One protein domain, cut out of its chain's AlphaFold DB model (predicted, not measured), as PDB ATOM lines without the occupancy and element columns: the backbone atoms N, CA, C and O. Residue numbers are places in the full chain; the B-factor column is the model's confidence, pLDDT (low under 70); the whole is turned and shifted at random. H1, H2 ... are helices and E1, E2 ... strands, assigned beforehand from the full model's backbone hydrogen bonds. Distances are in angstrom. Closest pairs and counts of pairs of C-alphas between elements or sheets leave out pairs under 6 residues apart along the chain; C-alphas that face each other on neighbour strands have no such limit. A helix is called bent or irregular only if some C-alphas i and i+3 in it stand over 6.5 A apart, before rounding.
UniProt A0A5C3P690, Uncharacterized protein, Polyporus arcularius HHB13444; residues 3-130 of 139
ATOM      1  N   THR A   3      -1.786  25.440 -23.817       92.88
ATOM      2  CA  THR A   3      -1.400  26.762 -23.315       92.88
ATOM      3  C   THR A   3      -1.947  26.945 -21.915       92.88
ATOM      4  O   THR A   3      -3.035  26.446 -21.641       92.88
ATOM      5  N   VAL A   4      -1.230  27.691 -21.082       95.06
ATOM      6  CA  VAL A   4      -1.711  28.127 -19.767       95.06
ATOM      7  C   VAL A   4      -1.665  29.642 -19.675       95.06
ATOM      8  O   VAL A   4      -0.800  30.287 -20.280       95.06
ATOM      9  N   ASP A   5      -2.589  30.207 -18.918       97.00
ATOM     10  CA  ASP A   5      -2.558  31.612 -18.551       97.00
ATOM     11  C   ASP A   5      -1.624  31.788 -17.339       97.00
ATOM     12  O   ASP A   5      -1.749  31.120 -16.317       97.00
ATOM     13  N   ALA A   6      -0.631  32.667 -17.459       96.25
ATOM     14  CA  ALA A   6       0.366  32.959 -16.431       96.25
ATOM     15  C   ALA A   6       0.403  34.466 -16.144       96.25
ATOM     16  O   ALA A   6      -0.054  35.272 -16.954       96.25
ATOM     17  N   ILE A   7       0.960  34.881 -15.004       96.25
ATOM     18  CA  ILE A   7       1.094  36.306 -14.677       96.25
ATOM     19  C   ILE A   7       2.472  36.779 -15.102       96.25
ATOM     20  O   ILE A   7       3.488  36.376 -14.543       96.25
ATOM     21  N   TYR A   8       2.506  37.674 -16.075       94.12
ATOM     22  CA  TYR A   8       3.725  38.350 -16.474       94.12
ATOM     23  C   TYR A   8       3.806  39.718 -15.804       94.12
ATOM     24  O   TYR A   8       2.910  40.553 -15.947       94.12
ATOM     25  N   PHE A   9       4.916  39.957 -15.120       90.94
ATOM     26  CA  PHE A   9       5.343  41.286 -14.724       90.94
ATOM     27  C   PHE A   9       6.304  41.773 -15.799       90.94
ATOM     28  O   PHE A   9       7.339  41.150 -16.038       90.94
ATOM     29  N   GLY A  10       5.902  42.838 -16.491       85.31
ATOM     30  CA  GLY A  10       6.756  43.546 -17.437       85.31
ATOM     31  C   GLY A  10       7.548  44.644 -16.752       85.31
ATOM     32  O   GLY A  10       7.464  44.836 -15.541       85.31
ATOM     33  N   TYR A  11       8.274  45.438 -17.537       79.50
ATOM     34  CA  TYR A  11       9.211  46.391 -16.955       79.50
ATOM     35  C   TYR A  11       8.571  47.453 -16.033       79.50
ATOM     36  O   TYR A  11       9.209  47.977 -15.132       79.50
ATOM     37  N   ASN A  12       7.288  47.756 -16.199       80.81
ATOM     38  CA  ASN A  12       6.566  48.663 -15.302       80.81
ATOM     39  C   ASN A  12       6.111  48.005 -13.980       80.81
ATOM     40  O   ASN A  12       5.474  48.663 -13.163       80.81
ATOM     41  N   GLY A  13       6.382  46.711 -13.785       80.94
ATOM     42  CA  GLY A  13       5.967  45.929 -12.623       80.94
ATOM     43  C   GLY A  13       4.462  45.666 -12.539       80.94
ATOM     44  O   GLY A  13       4.016  45.100 -11.544       80.94
ATOM     45  N   GLN A  14       3.676  46.054 -13.549       89.56
ATOM     46  CA  GLN A  14       2.235  45.822 -13.555       89.56
ATOM     47  C   GLN A  14       1.934  44.382 -13.995       89.56
ATOM     48  O   GLN A  14       2.480  43.940 -15.015       89.56
ATOM     49  N   PRO A  15       1.089  43.647 -13.252       93.06
ATOM     50  CA  PRO A  15       0.700  42.295 -13.622       93.06
ATOM     51  C   PRO A  15      -0.187  42.319 -14.866       93.06
ATOM     52  O   PRO A  15      -1.129  43.106 -14.963       93.06
ATOM     53  N   ARG A  16       0.072  41.403 -15.794       94.50
ATOM     54  CA  ARG A  16      -0.844  41.077 -16.889       94.50
ATOM     55  C   ARG A  16      -0.947  39.570 -17.050       94.50
ATOM     56  O   ARG A  16       0.047  38.866 -16.867       94.50
ATOM     57  N   ILE A  17      -2.118  39.092 -17.455       96.19
ATOM     58  CA  ILE A  17      -2.254  37.710 -17.910       96.19
ATOM     59  C   ILE A  17      -1.541  37.564 -19.254       96.19
ATOM     60  O   ILE A  17      -1.751  38.345 -20.183       96.19
ATOM     61  N   GLN A  18      -0.671  36.568 -19.331       94.75
ATOM     62  CA  GLN A  18       0.087  36.189 -20.506       94.75
ATOM     63  C   GLN A  18      -0.183  34.717 -20.782       94.75
ATOM     64  O   GLN A  18       0.122  33.860 -19.957       94.75
ATOM     65  N   ARG A  19      -0.709  34.423 -21.969       94.62
ATOM     66  CA  ARG A  19      -0.858  33.045 -22.424       94.62
ATOM     67  C   ARG A  19       0.494  32.505 -22.865       94.62
ATOM     68  O   ARG A  19       1.176  33.153 -23.668       94.62
ATOM     69  N   VAL A  20       0.867  31.343 -22.343       92.50
ATOM     70  CA  VAL A  20       2.167  30.712 -22.579       92.50
ATOM     71  C   VAL A  20       1.962  29.268 -23.029       92.50
ATOM     72  O   VAL A  20       1.269  28.505 -22.350       92.50
ATOM     73  N   PRO A  21       2.529  28.861 -24.174       93.31
ATOM     74  CA  PRO A  21       2.534  27.467 -24.582       93.31
ATOM     75  C   PRO A  21       3.362  26.615 -23.622       93.31
ATOM     76  O   PRO A  21       4.464  26.995 -23.241       93.31
ATOM     77  N   ILE A  22       2.863  25.434 -23.278       91.25
ATOM     78  CA  ILE A  22       3.602  24.427 -22.527       91.25
ATOM     79  C   ILE A  22       4.033  23.320 -23.485       91.25
ATOM     80  O   ILE A  22       3.222  22.688 -24.177       91.25
ATOM     81  N   GLN A  23       5.339  23.086 -23.509       90.00
ATOM     82  CA  GLN A  23       5.979  22.010 -24.242       90.00
ATOM     83  C   GLN A  23       6.093  20.789 -23.332       90.00
ATOM     84  O   GLN A  23       6.426  20.905 -22.153       90.00
ATOM     85  N   THR A  24       5.791  19.609 -23.867       87.62
ATOM     86  CA  THR A  24       5.949  18.348 -23.137       87.62
ATOM     87  C   THR A  24       7.073  17.547 -23.765       87.62
ATOM     88  O   THR A  24       7.002  17.192 -24.939       87.62
ATOM     89  N   PHE A  25       8.096  17.248 -22.973       84.06
ATOM     90  CA  PHE A  25       9.230  16.433 -23.380       84.06
ATOM     91  C   PHE A  25       9.047  15.014 -22.861       84.06
ATOM     92  O   PHE A  25       8.802  14.806 -21.671       84.06
ATOM     93  N   ALA A  26       9.199  14.033 -23.748       77.88
ATOM     94  CA  ALA A  26       9.148  12.615 -23.413       77.88
ATOM     95  C   ALA A  26      10.437  12.176 -22.686       77.88
ATOM     96  O   ALA A  26      11.249  11.428 -23.215       77.88
ATOM     97  N   MET A  27      10.644  12.681 -21.470       72.12
ATOM     98  CA  MET A  27      11.666  12.210 -20.536       72.12
ATOM     99  C   MET A  27      10.967  11.760 -19.249       72.12
ATOM    100  O   MET A  27      10.362  12.569 -18.545       72.12
ATOM    101  N   GLY A  28      10.997  10.457 -18.953       69.25
ATOM    102  CA  GLY A  28      10.347   9.887 -17.767       69.25
ATOM    103  C   GLY A  28       8.828  10.109 -17.741       69.25
ATOM    104  O   GLY A  28       8.130   9.737 -18.678       69.25
ATOM    105  N   ARG A  29       8.304  10.730 -16.670       67.19
ATOM    106  CA  ARG A  29       6.861  11.034 -16.490       67.19
ATOM    107  C   ARG A  29       6.314  12.123 -17.430       67.19
ATOM    108  O   ARG A  29       5.148  12.485 -17.309       67.19
ATOM    109  N   GLY A  30       7.130  12.622 -18.357       79.31
ATOM    110  CA  GLY A  30       6.795  13.733 -19.240       79.31
ATOM    111  C   GLY A  30       7.057  15.066 -18.544       79.31
ATOM    112  O   GLY A  30       6.279  15.480 -17.687       79.31
ATOM    113  N   LEU A  31       8.152  15.738 -18.901       85.12
ATOM    114  CA  LEU A  31       8.476  17.060 -18.361       85.12
ATOM    115  C   LEU A  31       7.657  18.121 -19.088       85.12
ATOM    116  O   LEU A  31       7.637  18.148 -20.319       85.12
ATOM    117  N   GLN A  32       6.998  18.992 -18.335       89.19
ATOM    118  CA  GLN A  32       6.276  20.143 -18.862       89.19
ATOM    119  C   GLN A  32       7.129  21.390 -18.667       89.19
ATOM    120  O   GLN A  32       7.532  21.683 -17.546       89.19
ATOM    121  N   VAL A  33       7.405  22.122 -19.742       88.38
ATOM    122  CA  VAL A  33       8.207  23.349 -19.692       88.38
ATOM    123  C   VAL A  33       7.478  24.451 -20.462       88.38
ATOM    124  O   VAL A  33       7.075  24.217 -21.604       88.38
ATOM    125  N   PRO A  34       7.278  25.640 -19.874       89.94
ATOM    126  CA  PRO A  34       6.736  26.777 -20.597       89.94
ATOM    127  C   PRO A  34       7.708  27.232 -21.682       89.94
ATOM    128  O   PRO A  34       8.915  27.313 -21.462       89.94
ATOM    129  N   ASP A  35       7.180  27.556 -22.855       89.50
ATOM    130  CA  ASP A  35       7.952  28.166 -23.926       89.50
ATOM    131  C   ASP A  35       8.221  29.634 -23.587       89.50
ATOM    132  O   ASP A  35       7.380  30.515 -23.764       89.50
ATOM    133  N   LEU A  36       9.404  29.902 -23.044       86.44
ATOM    134  CA  LEU A  36       9.774  31.236 -22.581       86.44
ATOM    135  C   LEU A  36      10.213  32.160 -23.725       86.44
ATOM    136  O   LEU A  36      10.218  33.379 -23.542       86.44
ATOM    137  N   ASN A  37      10.513  31.617 -24.910       81.12
ATOM    138  CA  ASN A  37      10.944  32.406 -26.069       81.12
ATOM    139  C   ASN A  37       9.825  33.310 -26.595       81.12
ATOM    140  O   ASN A  37      10.089  34.382 -27.133       81.12
ATOM    141  N   CYS A  38       8.560  32.910 -26.421       73.69
ATOM    142  CA  CYS A  38       7.421  33.743 -26.805       73.69
ATOM    143  C   CYS A  38       7.112  34.855 -25.787       73.69
ATOM    144  O   CYS A  38       6.300  35.737 -26.067       73.69
ATOM    145  N   VAL A  39       7.735  34.820 -24.604       81.44
ATOM    146  CA  VAL A  39       7.477  35.752 -23.497       81.44
ATOM    147  C   VAL A  39       8.629  36.736 -23.328       81.44
ATOM    148  O   VAL A  39       8.413  37.951 -23.282       81.44
ATOM    149  N   PHE A  40       9.861  36.235 -23.251       81.19
ATOM    150  CA  PHE A  40      11.044  37.065 -23.095       81.19
ATOM    151  C   PHE A  40      11.626  37.407 -24.463       81.19
ATOM    152  O   PHE A  40      12.088  36.546 -25.200       81.19
ATOM    153  N   ARG A  41      11.637  38.703 -24.795       63.56
ATOM    154  CA  ARG A  41      12.162  39.198 -26.081       63.56
ATOM    155  C   ARG A  41      13.676  39.033 -26.245       63.56
ATOM    156  O   ARG A  41      14.183  39.199 -27.348       63.56
ATOM    157  N   THR A  42      14.406  38.777 -25.162       56.38
ATOM    158  CA  THR A  42      15.867  38.651 -25.175       56.38
ATOM    159  C   THR A  42      16.286  37.182 -25.184       56.38
ATOM    160  O   THR A  42      15.832  36.455 -24.302       56.38
ATOM    161  N   PRO A  43      17.211  36.763 -26.069       52.97
ATOM    162  CA  PRO A  43      17.684  35.377 -26.207       52.97
ATOM    163  C   PRO A  43      18.612  34.920 -25.061       52.97
ATOM    164  O   PRO A  43      19.481  34.071 -25.246       52.97
ATOM    165  N   GLY A  44      18.488  35.527 -23.880       62.25
ATOM    166  CA  GLY A  44      19.301  35.188 -22.721       62.25
ATOM    167  C   GLY A  44      18.816  33.897 -22.059       62.25
ATOM    168  O   GLY A  44      17.621  33.598 -22.119       62.25
ATOM    169  N   PRO A  45      19.709  33.148 -21.391       67.69
ATOM    170  CA  PRO A  45      19.291  32.005 -20.601       67.69
ATOM    171  C   PRO A  45      18.314  32.469 -19.518       67.69
ATOM    172  O   PRO A  45      18.520  33.485 -18.846       67.69
ATOM    173  N   THR A  46      17.222  31.733 -19.381       81.31
ATOM    174  CA  THR A  46      16.207  31.959 -18.356       81.31
ATOM    175  C   THR A  46      16.444  31.022 -17.195       81.31
ATOM    176  O   THR A  46      16.759  29.850 -17.386       81.31
ATOM    177  N   ASP A  47      16.227  31.536 -16.004       84.88
ATOM    178  CA  ASP A  47      16.262  30.793 -14.763       84.88
ATOM    179  C   ASP A  47      14.849  30.615 -14.210       84.88
ATOM    180  O   ASP A  47      13.897  31.239 -14.698       84.88
ATOM    181  N   TYR A  48      14.720  29.794 -13.172       89.31
ATOM    182  CA  TYR A  48      13.488  29.661 -12.421       89.31
ATOM    183  C   TYR A  48      13.721  29.531 -10.913       89.31
ATOM    184  O   TYR A  48      14.797  29.161 -10.450       89.31
ATOM    185  N   LEU A  49      12.675  29.818 -10.140       91.38
ATOM    186  CA  LEU A  49      12.583  29.446  -8.731       91.38
ATOM    187  C   LEU A  49      11.170  28.957  -8.421       91.38
ATOM    188  O   LEU A  49      10.190  29.577  -8.839       91.38
ATOM    189  N   VAL A  50      11.058  27.870  -7.662       93.81
ATOM    190  CA  VAL A  50       9.776  27.374  -7.158       93.81
ATOM    191  C   VAL A  50       9.496  27.991  -5.793       93.81
ATOM    192  O   VAL A  50      10.239  27.798  -4.832       93.81
ATOM    193  N   VAL A  51       8.395  28.721  -5.695       93.69
ATOM    194  CA  VAL A  51       7.948  29.395  -4.480       93.69
ATOM    195  C   VAL A  51       6.672  28.737  -3.980       93.69
ATOM    196  O   VAL A  51       5.630  28.789  -4.632       93.69
ATOM    197  N   ASN A  52       6.744  28.145  -2.793       94.81
ATOM    198  CA  ASN A  52       5.602  27.544  -2.116       94.81
ATOM    199  C   ASN A  52       5.031  28.526  -1.088       94.81
ATOM    200  O   ASN A  52       5.712  28.888  -0.127       94.81
ATOM    201  N   MET A  53       3.779  28.935  -1.270       93.25
ATOM    202  CA  MET A  53       3.047  29.795  -0.339       93.25
ATOM    203  C   MET A  53       2.449  28.943   0.777       93.25
ATOM    204  O   MET A  53       1.592  28.092   0.529       93.25
ATOM    205  N   GLN A  54       2.884  29.135   2.020       90.75
ATOM    206  CA  GLN A  54       2.484  28.243   3.116       90.75
ATOM    207  C   GLN A  54       1.007  28.335   3.469       90.75
ATOM    208  O   GLN A  54       0.386  27.318   3.785       90.75
ATOM    209  N   ARG A  55       0.441  29.545   3.478       87.75
ATOM    210  CA  ARG A  55      -0.913  29.745   4.010       87.75
ATOM    211  C   ARG A  55      -1.967  29.349   2.984       87.75
ATOM    212  O   ARG A  55      -2.923  28.661   3.322       87.75
ATOM    213  N   THR A  56      -1.791  29.778   1.744       89.81
ATOM    214  CA  THR A  56      -2.685  29.477   0.620       89.81
ATOM    215  C   THR A  56      -2.415  28.110   0.002       89.81
ATOM    216  O   THR A  56      -3.266  27.611  -0.729       89.81
ATOM    217  N   ARG A  57      -1.266  27.488   0.314       91.69
ATOM    218  CA  ARG A  57      -0.796  26.219  -0.269       91.69
ATOM    219  C   ARG A  57      -0.682  26.267  -1.794       91.69
ATOM    220  O   ARG A  57      -0.783  25.237  -2.454       91.69
ATOM    221  N   GLN A  58      -0.506  27.465  -2.346       93.62
ATOM    222  CA  GLN A  58      -0.275  27.656  -3.768       93.62
ATOM    223  C   GLN A  58       1.219  27.593  -4.063       93.62
ATOM    224  O   GLN A  58       2.031  28.150  -3.327       93.62
ATOM    225  N   THR A  59       1.562  26.946  -5.168       96.06
ATOM    226  CA  THR A  59       2.935  26.851  -5.649       96.06
ATOM    227  C   THR A  59       3.055  27.623  -6.953       96.06
ATOM    228  O   THR A  59       2.241  27.479  -7.870       96.06
ATOM    229  N   PHE A  60       4.072  28.474  -7.012       96.06
ATOM    230  CA  PHE A  60       4.377  29.308  -8.159       96.06
ATOM    231  C   PHE A  60       5.780  29.003  -8.663       96.06
ATOM    232  O   PHE A  60       6.734  28.998  -7.890       96.06
ATOM    233  N   VAL A  61       5.915  28.791  -9.966       95.12
ATOM    234  CA  VAL A  61       7.204  28.723 -10.651       95.12
ATOM    235  C   VAL A  61       7.454  30.087 -11.271       95.12
ATOM    236  O   VAL A  61       6.667  30.573 -12.085       95.12
ATOM    237  N   VAL A  62       8.530  30.731 -10.841       93.25
ATOM    238  CA  VAL A  62       8.891  32.083 -11.251       93.25
ATOM    239  C   VAL A  62      10.041  31.997 -12.238       93.25
ATOM    240  O   VAL A  62      11.150  31.679 -11.832       93.25
ATOM    241  N   HIS A  63       9.792  32.314 -13.504       91.50
ATOM    242  CA  HIS A  63      10.801  32.362 -14.558       91.50
ATOM    243  C   HIS A  63      11.302  33.788 -14.783       91.50
ATOM    244  O   HIS A  63      10.507  34.729 -14.844       91.50
ATOM    245  N   PHE A  64      12.611  33.963 -14.950       87.75
ATOM    246  CA  PHE A  64      13.230  35.274 -15.165       87.75
ATOM    247  C   PHE A  64      14.523  35.158 -15.985       87.75
ATOM    248  O   PHE A  64      15.207  34.141 -15.912       87.75
ATOM    249  N   PRO A  65      14.898  36.176 -16.780       81.94
ATOM    250  CA  PRO A  65      16.158  36.164 -17.512       81.94
ATOM    251  C   PRO A  65      17.346  36.282 -16.548       81.94
ATOM    252  O   PRO A  65      17.347  37.131 -15.651       81.94
ATOM    253  N   ILE A  66      18.389  35.480 -16.767       75.44
ATOM    254  CA  ILE A  66      19.667  35.631 -16.066       75.44
ATOM    255  C   ILE A  66      20.322  36.913 -16.583       75.44
ATOM    256  O   ILE A  66      20.688  37.015 -17.754       75.44
ATOM    257  N   GLN A  67      20.467  37.918 -15.719       66.44
ATOM    258  CA  GLN A  67      21.258  39.098 -16.062       66.44
ATOM    259  C   GLN A  67      22.752  38.763 -15.934       66.44
ATOM    260  O   GLN A  67      23.165  38.286 -14.874       66.44
ATOM    261  N   PRO A  68      23.591  39.040 -16.947       49.78
ATOM    262  CA  PRO A  68      25.037  38.964 -16.776       49.78
ATOM    263  C   PRO A  68      25.496  40.006 -15.735       49.78
ATOM    264  O   PRO A  68      25.008  41.136 -15.718       49.78
ATOM    265  N   ARG A  69      26.437  39.649 -14.852       52.94
ATOM    266  CA  ARG A  69      27.109  40.578 -13.913       52.94
ATOM    267  C   ARG A  69      28.628  40.473 -14.083       52.94
ATOM    268  O   ARG A  69      29.078  39.364 -14.361       52.94
ATOM    269  N   PRO A  70      29.417  41.565 -13.913       44.34
ATOM    270  CA  PRO A  70      29.254  42.619 -12.893       44.34
ATOM    271  C   PRO A  70      29.346  44.086 -13.392       44.34
ATOM    272  O   PRO A  70      29.941  44.371 -14.423       44.34
ATOM    273  N   GLY A  71      28.787  45.036 -12.620       45.00
ATOM    274  CA  GLY A  71      29.019  46.492 -12.771       45.00
ATOM    275  C   GLY A  71      27.765  47.377 -12.814       45.00
ATOM    276  O   GLY A  71      27.812  48.543 -12.427       45.00
ATOM    277  N   LEU A  72      26.616  46.830 -13.213       45.22
ATOM    278  CA  LEU A  72      25.348  47.562 -13.237       45.22
ATOM    279  C   LEU A  72      24.614  47.409 -11.903       45.22
ATOM    280  O   LEU A  72      24.297  46.299 -11.468       45.22
ATOM    281  N   ARG A  73      24.341  48.544 -11.246       44.50
ATOM    282  CA  ARG A  73      23.453  48.596 -10.077       44.50
ATOM    283  C   ARG A  73      22.119  47.930 -10.444       44.50
ATOM    284  O   ARG A  73      21.593  48.219 -11.519       44.50
ATOM    285  N   PRO A  74      21.543  47.082  -9.576       42.78
ATOM    286  CA  PRO A  74      20.302  46.389  -9.881       42.78
ATOM    287  C   PRO A  74      19.132  47.370  -9.766       42.78
ATOM    288  O   PRO A  74      18.494  47.465  -8.717       42.78
ATOM    289  N   GLN A  75      18.844  48.115 -10.830       48.28
ATOM    290  CA  GLN A  75      17.535  48.741 -10.963       48.28
ATOM    291  C   GLN A  75      16.529  47.653 -11.354       48.28
ATOM    292  O   GLN A  75      16.803  46.887 -12.284       48.28
ATOM    293  N   PRO A  76      15.390  47.522 -10.651       52.41
ATOM    294  CA  PRO A  76      14.314  46.693 -11.161       52.41
ATOM    295  C   PRO A  76      13.849  47.339 -12.466       52.41
ATOM    296  O   PRO A  76      13.665  48.556 -12.528       52.41
ATOM    297  N   PRO A  77      13.643  46.525 -13.501       52.19
ATOM    298  CA  PRO A  77      12.242  46.303 -13.780       52.19
ATOM    299  C   PRO A  77      11.966  44.820 -14.073       52.19
ATOM    300  O   PRO A  77      12.646  44.192 -14.886       52.19
ATOM    301  N   LEU A  78      11.018  44.242 -13.323       67.50
ATOM    302  CA  LEU A  78      10.689  42.813 -13.326       67.50
ATOM    303  C   LEU A  78      10.310  42.391 -14.747       67.50
ATOM    304  O   LEU A  78       9.277  42.795 -15.239       67.50
ATOM    305  N   ASN A  79      11.155  41.612 -15.413       82.56
ATOM    306  CA  ASN A  79      10.811  40.894 -16.634       82.56
ATOM    307  C   ASN A  79      10.623  39.437 -16.220       82.56
ATOM    308  O   ASN A  79      11.543  38.634 -16.348       82.56
ATOM    309  N   VAL A  80       9.496  39.143 -15.580       89.69
ATOM    310  CA  VAL A  80       9.298  37.893 -14.839       89.69
ATOM    311  C   VAL A  80       7.962  37.284 -15.220       89.69
ATOM    312  O   VAL A  80       6.948  37.974 -15.264       89.69
ATOM    313  N   LEU A  81       7.964  35.981 -15.468       93.44
ATOM    314  CA  LEU A  81       6.766  35.197 -15.712       93.44
ATOM    315  C   LEU A  81       6.508  34.305 -14.500       93.44
ATOM    316  O   LEU A  81       7.380  33.545 -14.093       93.44
ATOM    317  N   VAL A  82       5.314  34.389 -13.934       95.25
ATOM    318  CA  VAL A  82       4.893  33.594 -12.785       95.25
ATOM    319  C   VAL A  82       3.797  32.637 -13.219       95.25
ATOM    320  O   VAL A  82       2.697  33.049 -13.592       95.25
ATOM    321  N   CYS A  83       4.102  31.351 -13.139       96.25
ATOM    322  CA  CYS A  83       3.192  30.275 -13.484       96.25
ATOM    323  C   CYS A  83       2.715  29.577 -12.212       96.25
ATOM    324  O   CYS A  83       3.528  29.233 -11.355       96.25
ATOM    325  N   ARG A  84       1.418  29.301 -12.097       96.50
ATOM    326  CA  ARG A  84       0.918  28.359 -11.096       96.50
ATOM    327  C   ARG A  84       1.256  26.944 -11.553       96.50
ATOM    328  O   ARG A  84       0.955  26.573 -12.686       96.50
ATOM    329  N   ALA A  85       1.859  26.148 -10.678       95.06
ATOM    330  CA  ALA A  85       2.162  24.750 -10.967       95.06
ATOM    331  C   ALA A  85       2.177  23.915  -9.684       95.06
ATOM    332  O   ALA A  85       2.113  24.464  -8.588       95.06
ATOM    333  N   LYS A  86       2.270  22.589  -9.806       91.75
ATOM    334  CA  LYS A  86       2.527  21.712  -8.650       91.75
ATOM    335  C   LYS A  86       4.012  21.649  -8.315       91.75
ATOM    336  O   LYS A  86       4.365  21.530  -7.148       91.75
ATOM    337  N   ASP A  87       4.852  21.708  -9.344       89.38
ATOM    338  CA  ASP A  87       6.304  21.635  -9.241       89.38
ATOM    339  C   ASP A  87       6.961  22.341 -10.443       89.38
ATOM    340  O   ASP A  87       6.263  22.735 -11.381       89.38
ATOM    341  N   ALA A  88       8.291  22.470 -10.443       87.12
ATOM    342  CA  ALA A  88       9.081  23.177 -11.457       87.12
ATOM    343  C   ALA A  88       8.744  22.787 -12.903       87.12
ATOM    344  O   ALA A  88       8.778  23.639 -13.781       87.12
ATOM    345  N   PHE A  89       8.425  21.512 -13.147       89.38
ATOM    346  CA  PHE A  89       8.199  20.969 -14.491       89.38
ATOM    347  C   PHE A  89       6.925  20.125 -14.592       89.38
ATOM    348  O   PHE A  89       6.836  19.212 -15.419       89.38
ATOM    349  N   GLN A  90       5.949  20.368 -13.710       90.81
ATOM    350  CA  GLN A  90       4.746  19.545 -13.647       90.81
ATOM    351  C   GLN A  90       3.522  20.292 -13.116       90.81
ATOM    352  O   GLN A  90       3.564  20.992 -12.103       90.81
ATOM    353  N   GLY A  91       2.373  20.009 -13.735       89.69
ATOM    354  CA  GLY A  91       1.066  20.358 -13.185       89.69
ATOM    355  C   GLY A  91       0.776  21.847 -13.273       89.69
ATOM    356  O   GLY A  91       0.186  22.395 -12.344       89.69
ATOM    357  N   TYR A  92       1.219  22.479 -14.362       93.25
ATOM    358  CA  TYR A  92       0.881  23.859 -14.683       93.25
ATOM    359  C   TYR A  92      -0.639  24.036 -14.762       93.25
ATOM    360  O   TYR A  92      -1.345  23.182 -15.300       93.25
ATOM    361  N   ALA A  93      -1.126  25.139 -14.204       94.75
ATOM    362  CA  ALA A  93      -2.537  25.501 -14.169       94.75
ATOM    363  C   ALA A  93      -2.703  26.993 -14.463       94.75
ATOM    364  O   ALA A  93      -1.759  27.766 -14.285       94.75
ATOM    365  N   ASP A  94      -3.903  27.388 -14.880       96.56
ATOM    366  CA  ASP A  94      -4.194  28.783 -15.192       96.56
ATOM    367  C   ASP A  94      -4.104  29.670 -13.939       96.56
ATOM    368  O   ASP A  94      -4.621  29.353 -12.856       96.56
ATOM    369  N   CYS A  95      -3.411  30.791 -14.105       96.00
ATOM    370  CA  CYS A  95      -3.444  31.936 -13.212       96.00
ATOM    371  C   CYS A  95      -4.604  32.855 -13.596       96.00
ATOM    372  O   CYS A  95      -4.911  33.037 -14.776       96.00
ATOM    373  N   ASP A  96      -5.165  33.532 -12.602       95.50
ATOM    374  CA  ASP A  96      -6.073  34.656 -12.808       95.50
ATOM    375  C   ASP A  96      -5.545  35.929 -12.122       95.50
ATOM    376  O   ASP A  96      -4.495  35.939 -11.479       95.50
ATOM    377  N   MET A  97      -6.250  37.053 -12.273       94.94
ATOM    378  CA  MET A  97      -5.811  38.317 -11.669       94.94
ATOM    379  C   MET A  97      -5.964  38.359 -10.142       94.94
ATOM    380  O   MET A  97      -5.339  39.213  -9.512       94.94
ATOM    381  N   ALA A  98      -6.734  37.458  -9.523       92.69
ATOM    382  CA  ALA A  98      -6.769  37.347  -8.064       92.69
ATOM    383  C   ALA A  98      -5.432  36.816  -7.516       92.69
ATOM    384  O   ALA A  98      -5.051  37.132  -6.385       92.69
ATOM    385  N   ASP A  99      -4.669  36.104  -8.348       93.12
ATOM    386  CA  ASP A  99      -3.340  35.593  -8.014       93.12
ATOM    387  C   ASP A  99      -2.240  36.656  -8.082       93.12
ATOM    388  O   ASP A  99      -1.141  36.432  -7.570       93.12
ATOM    389  N   ALA A 100      -2.520  37.832  -8.660       92.75
ATOM    390  CA  ALA A 100      -1.532  38.882  -8.912       92.75
ATOM    391  C   ALA A 100      -0.736  39.275  -7.660       92.75
ATOM    392  O   ALA A 100       0.484  39.434  -7.725       92.75
ATOM    393  N   THR A 101      -1.399  39.377  -6.507       91.44
ATOM    394  CA  THR A 101      -0.746  39.723  -5.237       91.44
ATOM    395  C   THR A 101       0.251  38.649  -4.799       91.44
ATOM    396  O   THR A 101       1.379  38.968  -4.426       91.44
ATOM    397  N   LEU A 102      -0.133  37.370  -4.862       93.06
ATOM    398  CA  LEU A 102       0.751  36.263  -4.484       93.06
ATOM    399  C   LEU A 102       1.883  36.096  -5.498       93.06
ATOM    400  O   LEU A 102       3.034  35.914  -5.106       93.06
ATOM    401  N   ALA A 103       1.581  36.234  -6.787       93.19
ATOM    402  CA  ALA A 103       2.570  36.199  -7.851       93.19
ATOM    403  C   ALA A 103       3.607  37.322  -7.700       93.19
ATOM    404  O   ALA A 103       4.796  37.091  -7.911       93.19
ATOM    405  N   HIS A 104       3.188  38.514  -7.262       91.62
ATOM    406  CA  HIS A 104       4.099  39.622  -6.982       91.62
ATOM    407  C   HIS A 104       5.042  39.302  -5.814       91.62
ATOM    408  O   HIS A 104       6.244  39.542  -5.906       91.62
ATOM    409  N   VAL A 105       4.519  38.699  -4.737       90.44
ATOM    410  CA  VAL A 105       5.337  38.222  -3.610       90.44
ATOM    411  C   VAL A 105       6.332  37.158  -4.083       90.44
ATOM    412  O   VAL A 105       7.523  37.281  -3.802       90.44
ATOM    413  N   ALA A 106       5.877  36.161  -4.848       92.06
ATOM    414  CA  ALA A 106       6.733  35.111  -5.399       92.06
ATOM    415  C   ALA A 106       7.867  35.693  -6.253       92.06
ATOM    416  O   ALA A 106       9.031  35.351  -6.055       92.06
ATOM    417  N   ALA A 107       7.534  36.619  -7.156       90.19
ATOM    418  CA  ALA A 107       8.501  37.297  -8.009       90.19
ATOM    419  C   ALA A 107       9.516  38.115  -7.199       90.19
ATOM    420  O   ALA A 107      10.715  38.066  -7.479       90.19
ATOM    421  N   GLY A 108       9.057  38.823  -6.162       86.75
ATOM    422  CA  GLY A 108       9.921  39.564  -5.246       86.75
ATOM    423  C   GLY A 108      10.928  38.662  -4.533       86.75
ATOM    424  O   GLY A 108      12.122  38.969  -4.527       86.75
ATOM    425  N   PHE A 109      10.473  37.526  -3.995       85.31
ATOM    426  CA  PHE A 109      11.348  36.539  -3.358       85.31
ATOM    427  C   PHE A 109      12.334  35.924  -4.345       85.31
ATOM    428  O   PHE A 109      13.529  35.918  -4.065       85.31
ATOM    429  N   ALA A 110      11.869  35.479  -5.515       86.62
ATOM    430  CA  ALA A 110      12.737  34.891  -6.527       86.62
ATOM    431  C   ALA A 110      13.859  35.845  -6.935       86.62
ATOM    432  O   ALA A 110      15.030  35.481  -6.904       86.62
ATOM    433  N   LEU A 111      13.531  37.108  -7.218       81.88
ATOM    434  CA  LEU A 111      14.557  38.091  -7.538       81.88
ATOM    435  C   LEU A 111      15.481  38.390  -6.353       81.88
ATOM    436  O   LEU A 111      16.666  38.612  -6.576       81.88
ATOM    437  N   ALA A 112      14.986  38.434  -5.114       80.12
ATOM    438  CA  ALA A 112      15.827  38.688  -3.945       80.12
ATOM    439  C   ALA A 112      16.816  37.539  -3.687       80.12
ATOM    440  O   ALA A 112      18.002  37.797  -3.486       80.12
ATOM    441  N   THR A 113      16.345  36.293  -3.756       77.81
ATOM    442  CA  THR A 113      17.146  35.082  -3.542       77.81
ATOM    443  C   THR A 113      18.148  34.863  -4.673       77.81
ATOM    444  O   THR A 113      19.321  34.599  -4.431       77.81
ATOM    445  N   CYS A 114      17.721  35.029  -5.924       74.31
ATOM    446  CA  CYS A 114      18.517  34.658  -7.093       74.31
ATOM    447  C   CYS A 114      19.406  35.792  -7.625       74.31
ATOM    448  O   CYS A 114      20.174  35.589  -8.561       74.31
ATOM    449  N   ARG A 115      19.343  36.996  -7.035       65.50
ATOM    450  CA  ARG A 115      20.097  38.182  -7.490       65.50
ATOM    451  C   ARG A 115      21.617  38.026  -7.442       65.50
ATOM    452  O   ARG A 115      22.297  38.901  -7.974       65.50
ATOM    453  N   VAL A 116      22.158  37.011  -6.772       57.91
ATOM    454  CA  VAL A 116      23.612  36.843  -6.584       57.91
ATOM    455  C   VAL A 116      24.084  35.415  -6.885       57.91
ATOM    456  O   VAL A 116      25.265  35.222  -7.148       57.91
ATOM    457  N   GLU A 117      23.176  34.438  -6.923       65.06
ATOM    458  CA  GLU A 117      23.511  33.019  -7.040       65.06
ATOM    459  C   GLU A 117      22.937  32.429  -8.337       65.06
ATOM    460  O   GLU A 117      21.719  32.423  -8.567       65.06
ATOM    461  N   THR A 118      23.834  31.921  -9.186       65.94
ATOM    462  CA  THR A 118      23.465  31.092 -10.347       65.94
ATOM    463  C   THR A 118      22.853  29.764  -9.878       65.94
ATOM    464  O   THR A 118      23.100  29.376  -8.736       65.94
ATOM    465  N   PRO A 119      22.088  29.033 -10.713       67.81
ATOM    466  CA  PRO A 119      21.460  27.767 -10.310       67.81
ATOM    467  C   PRO A 119      22.434  26.782  -9.660       67.81
ATOM    468  O   PRO A 119      22.136  26.190  -8.632       67.81
ATOM    469  N   THR A 120      23.652  26.681 -10.199       69.69
ATOM    470  CA  THR A 120      24.702  25.783  -9.697       69.69
ATOM    471  C   THR A 120      25.250  26.168  -8.323       69.69
ATOM    472  O   THR A 120      25.915  25.358  -7.684       69.69
ATOM    473  N   GLN A 121      24.999  27.396  -7.866       71.12
ATOM    474  CA  GLN A 121      25.451  27.916  -6.575       71.12
ATOM    475  C   GLN A 121      24.335  27.942  -5.524       71.12
ATOM    476  O   GLN A 121      24.624  28.144  -4.345       71.12
ATOM    477  N   ARG A 122      23.075  27.733  -5.926       71.44
ATOM    478  CA  ARG A 122      21.935  27.756  -5.008       71.44
ATOM    479  C   ARG A 122      21.903  26.498  -4.159       71.44
ATOM    480  O   ARG A 122      22.102  25.386  -4.636       71.44
ATOM    481  N   LYS A 123      21.555  26.673  -2.885       71.94
ATOM    482  CA  LYS A 123      21.309  25.550  -1.965       71.94
ATOM    483  C   LYS A 123      20.006  24.802  -2.268       71.94
ATOM    484  O   LYS A 123      19.870  23.652  -1.866       71.94
ATOM    485  N   SER A 124      19.036  25.466  -2.898       76.38
ATOM    486  CA  SER A 124      17.732  24.905  -3.260       76.38
ATOM    487  C   SER A 124      17.076  25.753  -4.350       76.38
ATOM    488  O   SER A 124      17.090  26.981  -4.256       76.38
ATOM    489  N   ASP A 125      16.433  25.098  -5.317       81.50
ATOM    490  CA  ASP A 125      15.554  25.740  -6.309       81.50
ATOM    491  C   ASP A 125      14.117  25.928  -5.794       81.50
ATOM    492  O   ASP A 125      13.256  26.482  -6.481       81.50
ATOM    493  N   HIS A 126      13.857  25.476  -4.567       85.06
ATOM    494  CA  HIS A 126      12.568  25.575  -3.902       85.06
ATOM    495  C   HIS A 126      12.696  26.399  -2.630       85.06
ATOM    496  O   HIS A 126      13.554  26.136  -1.778       85.06
ATOM    497  N   VAL A 127      11.795  27.361  -2.467       87.19
ATOM    498  CA  VAL A 127      11.673  28.160  -1.250       87.19
ATOM    499  C   VAL A 127      10.254  28.103  -0.713       87.19
ATOM    500  O   VAL A 127       9.278  27.951  -1.451       87.19
ATOM    501  N   LEU A 128      10.151  28.217   0.604       87.44
ATOM    502  CA  LEU A 128       8.894  28.260   1.324       87.44
ATOM    503  C   LEU A 128       8.700  29.683   1.849       87.44
ATOM    504  O   LEU A 128       9.567  30.207   2.548       87.44
ATOM    505  N   VAL A 129       7.592  30.317   1.477       86.75
ATOM    506  CA  VAL A 129       7.319  31.724   1.776       86.75
ATOM    507  C   VAL A 129       6.069  31.841   2.641       86.75
ATOM    508  O   VAL A 129       4.999  31.340   2.295       86.75
ATOM    509  N   HIS A 130       6.213  32.566   3.752       85.81
ATOM    510  CA  HIS A 130       5.093  33.044   4.552       85.81
ATOM    511  C   HIS A 130       4.517  34.295   3.878       85.81
ATOM    512  O   HIS A 130       5.080  35.384   4.017       85.81
TER     513      HIS A 130
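This is residues 3 to 130 of the 139 residues of an uncharacterized protein of Polyporus arcularius HHB13444 (UniProt A0A5C3P690). A seven-stranded sheet, curled like part of a barrel and strongly twisted, wraps round one helix, H1, which covers one face in a two-layer arrangement. The loop of residues 66 to 79 reaches up to 25 A from the mean of the C-alphas. The printed part has 128 residues, with one named helix and seven named strands in the chain order E1 E2 E3 E4 E5 E6 H1 E7; the mixed sheet runs E3 E2 E1 E6 E5 E4 E7. The class is mixed, helices and strands; the whole is compact, with a radius of gyration of the C-alphas of 13.9 A and spans of 41 by 32 by 29 A.

E1, residues 3 to 9, begins at C-alpha 3 (-1.400, 26.762, -23.315). E2, residues 15 to 25, is 28.9 A long; E3 is residues 31 to 34. E4, residues 46 to 53, is 22.4 A long, and E5, residues 59 to 65, 20.1 A. E6 is residues 80 to 84. H1, residues 97 to 114, is 25.0 A long, with a kink of 28 degrees near residue 104; it is irregular, C-alphas 98 and 101 being 7.1 A apart. E7, residues 126 to 129, ends at C-alpha 129 (7.319, 31.724, 1.776).

E1 E2 E3 and E4 E5 E6 are meanders, each strand the antiparallel neighbour of the one before. Within hydrogen-bond range are N 6 and O 18 of the hairpin E1 and E2, 2.9 A, and N 49 and O 62 of the hairpin E4 and E5, 2.9 A. E1 and E6 are antiparallel, N 9 and O 80 2.8 A apart. Edge strand E7 is parallel to E4, N 52 and O 127 2.9 A apart. E6, H1 and E7 form a split strand-helix-strand unit, two strands of one sheet with a helix between them along the chain and with E5 and E4 between them in the sheet; its crossover is left-handed. H1 is on the sheet; its closest C-alphas to E4 are those of Ala 110 and Leu 49, 5.9 A. In H1, 12 of 14 O i to N i+4 pairs are within hydrogen-bond range.

The C-alphas of Arg 29 and Gly 71, the two farthest apart, are 42.0 A apart. The printed part has no cut. The links E3 to E4, E5 to E6, E6 to H1 and H1 to E7 are long. Mean pLDDT of the printed part is 82.5; residues 28 to 29, 41 to 45, 67 to 78 and 115 to 120 are under 70.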